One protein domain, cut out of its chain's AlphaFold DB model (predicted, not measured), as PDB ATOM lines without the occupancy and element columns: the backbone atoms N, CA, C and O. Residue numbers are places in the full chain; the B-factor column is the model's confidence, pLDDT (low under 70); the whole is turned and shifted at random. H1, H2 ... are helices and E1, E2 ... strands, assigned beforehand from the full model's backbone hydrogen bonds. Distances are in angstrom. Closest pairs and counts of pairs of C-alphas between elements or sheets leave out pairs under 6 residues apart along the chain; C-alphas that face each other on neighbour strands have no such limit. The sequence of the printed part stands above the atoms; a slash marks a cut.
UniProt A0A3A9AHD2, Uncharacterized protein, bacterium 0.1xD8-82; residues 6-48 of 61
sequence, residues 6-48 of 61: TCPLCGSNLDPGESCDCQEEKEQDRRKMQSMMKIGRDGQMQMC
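AT A GLANCE: This is residues 6 to 48 of the 61 residues of an uncharacterized protein of bacterium 0.1xD8-82 (UniProt A0A3A9AHD2). A thin rod has the single helix H1 as its shaft, with a loop of residues 6 to 21 folded back on itself at one end and a small hairpin of E1 and E2 at the other. The printed part has 43 residues, with H1, E1 and E2 in that order; the sheet E1 - E2 is antiparallel. The class is mixed, helices and strands, with under half of the residues in named elements. It is extended, with a radius of gyration of the C-alphas of 16.2 A, and spans 51 by 14 by 9 A.

IN THESE COORDINATES: After residues 6 to 21, H1 covers residues 22 to 36, 21.0 A long, from C-alpha 22 at (12.446, 2.351, -43.516). E1 is residues 37 to 39, 6.5 A, and E2 residues 45 to 47, 6.3 A, ending at C-alpha 47 (27.695, -10.428, -28.711).

HOW THE PARTS SIT: In H1 every O i to N i+4 pair is within hydrogen-bond range. E1 and E2 form an antiparallel hairpin at 139 degrees, with N 38 and O 46 2.9 A apart. The closest C-alphas of H1 and E2, Met 36 and Met 47, are 5.4 A apart.

THE WHOLE: The C-alphas farthest apart, Pro 16 and Asp 42, are 51.6 A apart. The printed part has no cut, and both links are tight. pLDDT is under 70 at residues 37 to 41, 43 and 45 to 48.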
ATOM      1  N   THR A   6       1.156   5.058 -49.249       92.06
ATOM      2  CA  THR A   6       1.692   3.807 -48.705       92.06
ATOM      3  C   THR A   6       3.097   3.573 -49.251       92.06
ATOM      4  O   THR A   6       3.322   3.640 -50.461       92.06
ATOM      5  N   CYS A   7       4.057   3.302 -48.371       91.75
ATOM      6  CA  CYS A   7       5.417   2.969 -48.771       91.75
ATOM      7  C   CYS A   7       5.455   1.593 -49.462       91.75
ATOM      8  O   CYS A   7       5.037   0.608 -48.854       91.75
ATOM      9  N   PRO A   8       6.024   1.465 -50.673       90.12
ATOM     10  CA  PRO A   8       6.111   0.180 -51.368       90.12
ATOM     11  C   PRO A   8       7.137  -0.786 -50.755       90.12
ATOM     12  O   PRO A   8       7.155  -1.961 -51.108       90.12
ATOM     13  N   LEU A   9       8.013  -0.308 -49.863       91.56
ATOM     14  CA  LEU A   9       9.096  -1.105 -49.280       91.56
ATOM     15  C   LEU A   9       8.712  -1.756 -47.947       91.56
ATOM     16  O   LEU A   9       9.083  -2.901 -47.699       91.56
ATOM     17  N   CYS A  10       8.014  -1.022 -47.077       92.62
ATOM     18  CA  CYS A  10       7.603  -1.503 -45.755       92.62
ATOM     19  C   CYS A  10       6.082  -1.580 -45.571       92.62
ATOM     20  O   CYS A  10       5.631  -2.176 -44.601       92.62
ATOM     21  N   GLY A  11       5.291  -0.992 -46.477       91.56
ATOM     22  CA  GLY A  11       3.831  -0.965 -46.375       91.56
ATOM     23  C   GLY A  11       3.271   0.078 -45.403       91.56
ATOM     24  O   GLY A  11       2.063   0.105 -45.192       91.56
ATOM     25  N   SER A  12       4.107   0.938 -44.812       91.94
ATOM     26  CA  SER A  12       3.642   1.983 -43.890       91.94
ATOM     27  C   SER A  12       2.823   3.053 -44.610       91.94
ATOM     28  O   SER A  12       3.189   3.484 -45.704       91.94
ATOM     29  N   ASN A  13       1.748   3.518 -43.974       92.06
ATOM     30  CA  ASN A  13       0.964   4.660 -44.440       92.06
ATOM     31  C   ASN A  13       1.604   5.949 -43.923       92.06
ATOM     32  O   ASN A  13       1.691   6.142 -42.717       92.06
ATOM     33  N   LEU A  14       2.067   6.786 -44.843       90.50
ATOM     34  CA  LEU A  14       2.762   8.038 -44.570       90.50
ATOM     35  C   LEU A  14       1.840   9.210 -44.859       90.50
ATOM     36  O   LEU A  14       1.126   9.213 -45.871       90.50
ATOM     37  N   ASP A  15       1.922  10.225 -44.016       90.00
ATOM     38  CA  ASP A  15       1.167  11.451 -44.198       90.00
ATOM     39  C   ASP A  15       1.709  12.297 -45.368       90.00
ATOM     40  O   ASP A  15       2.867  12.160 -45.796       90.00
ATOM     41  N   PRO A  16       0.871  13.174 -45.954       85.31
ATOM     42  CA  PRO A  16       1.275  14.040 -47.052       85.31
ATOM     43  C   PRO A  16       2.285  15.078 -46.548       85.31
ATOM     44  O   PRO A  16       1.923  16.112 -45.996       85.31
ATOM     45  N   GLY A  17       3.568  14.777 -46.743       84.25
ATOM     46  CA  GLY A  17       4.697  15.585 -46.272       84.25
ATOM     47  C   GLY A  17       5.768  14.764 -45.556       84.25
ATOM     48  O   GLY A  17       6.912  15.202 -45.492       84.25
ATOM     49  N   GLU A  18       5.439  13.556 -45.095       89.12
ATOM     50  CA  GLU A  18       6.407  12.670 -44.451       89.12
ATOM     51  C   GLU A  18       7.185  11.841 -45.470       89.12
ATOM     52  O   GLU A  18       6.643  11.368 -46.474       89.12
ATOM     53  N   SER A  19       8.474  11.653 -45.219       87.81
ATOM     54  CA  SER A  19       9.332  10.740 -45.975       87.81
ATOM     55  C   SER A  19       9.357   9.374 -45.294       87.81
ATOM     56  O   SER A  19       9.039   9.253 -44.119       87.81
ATOM     57  N   CYS A  20       9.673   8.321 -46.047       91.06
ATOM     58  CA  CYS A  20       9.821   6.995 -45.461       91.06
ATOM     59  C   CYS A  20      11.282   6.720 -45.127       91.06
ATOM     60  O   CYS A  20      12.089   6.619 -46.049       91.06
ATOM     61  N   ASP A  21      11.580   6.455 -43.858       93.44
ATOM     62  CA  ASP A  21      12.949   6.182 -43.399       93.44
ATOM     63  C   ASP A  21      13.228   4.678 -43.205       93.44
ATOM     64  O   ASP A  21      14.238   4.275 -42.631       93.44
ATOM     65  N   CYS A  22      12.358   3.803 -43.728       93.00
ATOM     66  CA  CYS A  22      12.446   2.351 -43.516       93.00
ATOM     67  C   CYS A  22      13.756   1.714 -44.016       93.00
ATOM     68  O   CYS A  22      14.138   0.634 -43.566       93.00
ATOM     69  N   GLN A  23      14.439   2.346 -44.973       92.00
ATOM     70  CA  GLN A  23      15.748   1.887 -45.432       92.00
ATOM     71  C   GLN A  23      16.874   2.347 -44.508       92.00
ATOM     72  O   GLN A  23      17.767   1.551 -44.221       92.00
ATOM     73  N   GLU A  24      16.810   3.583 -44.010       92.94
ATOM     74  CA  GLU A  24      17.781   4.105 -43.044       92.94
ATOM     75  C   GLU A  24      17.722   3.326 -41.732       92.94
ATOM     76  O   GLU A  24      18.759   2.976 -41.172       92.94
ATOM     77  N   GLU A  25      16.518   2.973 -41.282       91.00
ATOM     78  CA  GLU A  25      16.319   2.157 -40.087       91.00
ATOM     79  C   GLU A  25      16.948   0.765 -40.254       91.00
ATOM     80  O   GLU A  25      17.740   0.328 -39.417       91.00
ATOM     81  N   LYS A  26      16.717   0.112 -41.403       89.56
ATOM     82  CA  LYS A  26      17.354  -1.173 -41.739       89.56
ATOM     83  C   LYS A  26      18.877  -1.079 -41.778       89.56
ATOM     84  O   LYS A  26      19.566  -2.010 -41.358       89.56
ATOM     85  N   GLU A  27      19.419   0.013 -42.306       90.88
ATOM     86  CA  GLU A  27      20.863   0.219 -42.354       90.88
ATOM     87  C   GLU A  27      21.453   0.477 -40.964       90.88
ATOM     88  O   GLU A  27      22.488  -0.106 -40.624       90.88
ATOM     89  N   GLN A  28      20.783   1.283 -40.139       90.12
ATOM     90  CA  GLN A  28      21.172   1.484 -38.747       90.12
ATOM     91  C   GLN A  28      21.153   0.175 -37.971       90.12
ATOM     92  O   GLN A  28      22.106  -0.104 -37.249       90.12
ATOM     93  N   ASP A  29      20.122  -0.645 -38.133       87.25
ATOM     94  CA  ASP A  29      20.007  -1.921 -37.432       87.25
ATOM     95  C   ASP A  29      21.077  -2.910 -37.878       87.25
ATOM     96  O   ASP A  29      21.731  -3.536 -37.040       87.25
ATOM     97  N   ARG A  30      21.365  -2.971 -39.182       87.50
ATOM     98  CA  ARG A  30      22.504  -3.733 -39.708       87.50
ATOM     99  C   ARG A  30      23.821  -3.261 -39.094       87.50
ATOM    100  O   ARG A  30      24.648  -4.085 -38.705       87.50
ATOM    101  N   ARG A  31      24.024  -1.946 -38.986       87.06
ATOM    102  CA  ARG A  31      25.245  -1.358 -38.418       87.06
ATOM    103  C   ARG A  31      25.358  -1.605 -36.913       87.06
ATOM    104  O   ARG A  31      26.441  -1.934 -36.436       87.06
ATOM    105  N   LYS A  32      24.252  -1.497 -36.172       84.12
ATOM    106  CA  LYS A  32      24.166  -1.824 -34.741       84.12
ATOM    107  C   LYS A  32      24.489  -3.297 -34.512       84.12
ATOM    108  O   LYS A  32      25.347  -3.601 -33.691       84.12
ATOM    109  N   MET A  33      23.882  -4.195 -35.287       77.69
ATOM    110  CA  MET A  33      24.134  -5.635 -35.209       77.69
ATOM    111  C   MET A  33      25.596  -5.966 -35.531       77.69
ATOM    112  O   MET A  33      26.240  -6.689 -34.776       77.69
ATOM    113  N   GLN A  34      26.160  -5.369 -36.585       79.62
ATOM    114  CA  GLN A  34      27.574  -5.539 -36.930       79.62
ATOM    115  C   GLN A  34      28.512  -5.009 -35.837       79.62
ATOM    116  O   GLN A  34      29.529  -5.629 -35.548       79.62
ATOM    117  N   SER A  35      28.173  -3.887 -35.199       75.88
ATOM    118  CA  SER A  35      28.958  -3.345 -34.087       75.88
ATOM    119  C   SER A  35      28.864  -4.191 -32.812       75.88
ATOM    120  O   SER A  35      29.789  -4.159 -31.999       75.88
ATOM    121  N   MET A  36      27.756  -4.910 -32.607       71.50
ATOM    122  CA  MET A  36      27.544  -5.774 -31.440       71.50
ATOM    123  C   MET A  36      28.153  -7.168 -31.614       71.50
ATOM    124  O   MET A  36      28.484  -7.804 -30.619       71.50
ATOM    125  N   MET A  37      28.344  -7.636 -32.848       67.19
ATOM    126  CA  MET A  37      28.939  -8.938 -33.153       67.19
ATOM    127  C   MET A  37      30.460  -8.818 -33.318       67.19
ATOM    128  O   MET A  37      30.954  -8.470 -34.388       67.19
ATOM    129  N   LYS A  38      31.230  -9.145 -32.276       68.12
ATOM    130  CA  LYS A  38      32.682  -9.349 -32.395       68.12
ATOM    131  C   LYS A  38      32.960 -10.832 -32.608       68.12
ATOM    132  O   LYS A  38      32.405 -11.671 -31.911       68.12
ATOM    133  N   ILE A  39      33.817 -11.184 -33.559       65.81
ATOM    134  CA  ILE A  39      34.238 -12.580 -33.734       65.81
ATOM    135  C   ILE A  39      35.224 -12.911 -32.607       65.81
ATOM    136  O   ILE A  39      36.281 -12.288 -32.498       65.81
ATOM    137  N   GLY A  40      34.853 -13.856 -31.744       66.88
ATOM    138  CA  GLY A  40      35.730 -14.424 -30.727       66.88
ATOM    139  C   GLY A  40      36.839 -15.264 -31.365       66.88
ATOM    140  O   GLY A  40      36.720 -15.712 -32.506       66.88
ATOM    141  N   ARG A  41      37.930 -15.494 -30.624       65.88
ATOM    142  CA  ARG A  41      39.127 -16.210 -31.116       65.88
ATOM    143  C   ARG A  41      38.843 -17.623 -31.645       65.88
ATOM    144  O   ARG A  41      39.614 -18.120 -32.455       65.88
ATOM    145  N   ASP A  42      37.710 -18.206 -31.266       75.56
ATOM    146  CA  ASP A  42      37.315 -19.575 -31.606       75.56
ATOM    147  C   ASP A  42      36.311 -19.624 -32.778       75.56
ATOM    148  O   ASP A  42      35.655 -20.637 -33.007       75.56
ATOM    149  N   GLY A  43      36.119 -18.506 -33.492       67.88
ATOM    150  CA  GLY A  43      35.137 -18.382 -34.575       67.88
ATOM    151  C   GLY A  43      33.689 -18.215 -34.099       67.88
ATOM    152  O   GLY A  43      32.782 -18.070 -34.916       67.88
ATOM    153  N   GLN A  44      33.456 -18.191 -32.785       72.12
ATOM    154  CA  GLN A  44      32.142 -17.926 -32.206       72.12
ATOM    155  C   GLN A  44      31.846 -16.426 -32.212       72.12
ATOM    156  O   GLN A  44      32.671 -15.609 -31.806       72.12
ATOM    157  N   MET A  45      30.653 -16.054 -32.671       66.00
ATOM    158  CA  MET A  45      30.191 -14.668 -32.649       66.00
ATOM    159  C   MET A  45      29.885 -14.263 -31.203       66.00
ATOM    160  O   MET A  45      28.906 -14.711 -30.613       66.00
ATOM    161  N   GLN A  46      30.738 -13.421 -30.628       61.81
ATOM    162  CA  GLN A  46      30.564 -12.848 -29.305       61.81
ATOM    163  C   GLN A  46      29.733 -11.570 -29.419       61.81
ATOM    164  O   GLN A  46      30.160 -10.567 -29.994       61.81
ATOM    165  N   MET A  47      28.531 -11.612 -28.854       56.69
ATOM    166  CA  MET A  47      27.695 -10.428 -28.711       56.69
ATOM    167  C   MET A  47      28.251  -9.581 -27.560       56.69
ATOM    168  O   MET A  47      28.132  -9.949 -26.393       56.69
ATOM    169  N   CYS A  48      28.884  -8.452 -27.868       58.91
ATOM    170  CA  CYS A  48      29.289  -7.473 -26.865       58.91
ATOM    171  C   CYS A  48      28.094  -6.579 -26.524       58.91
ATOM    172  O   CYS A  48      28.012  -5.438 -26.979       58.91
TER     173      CYS A  48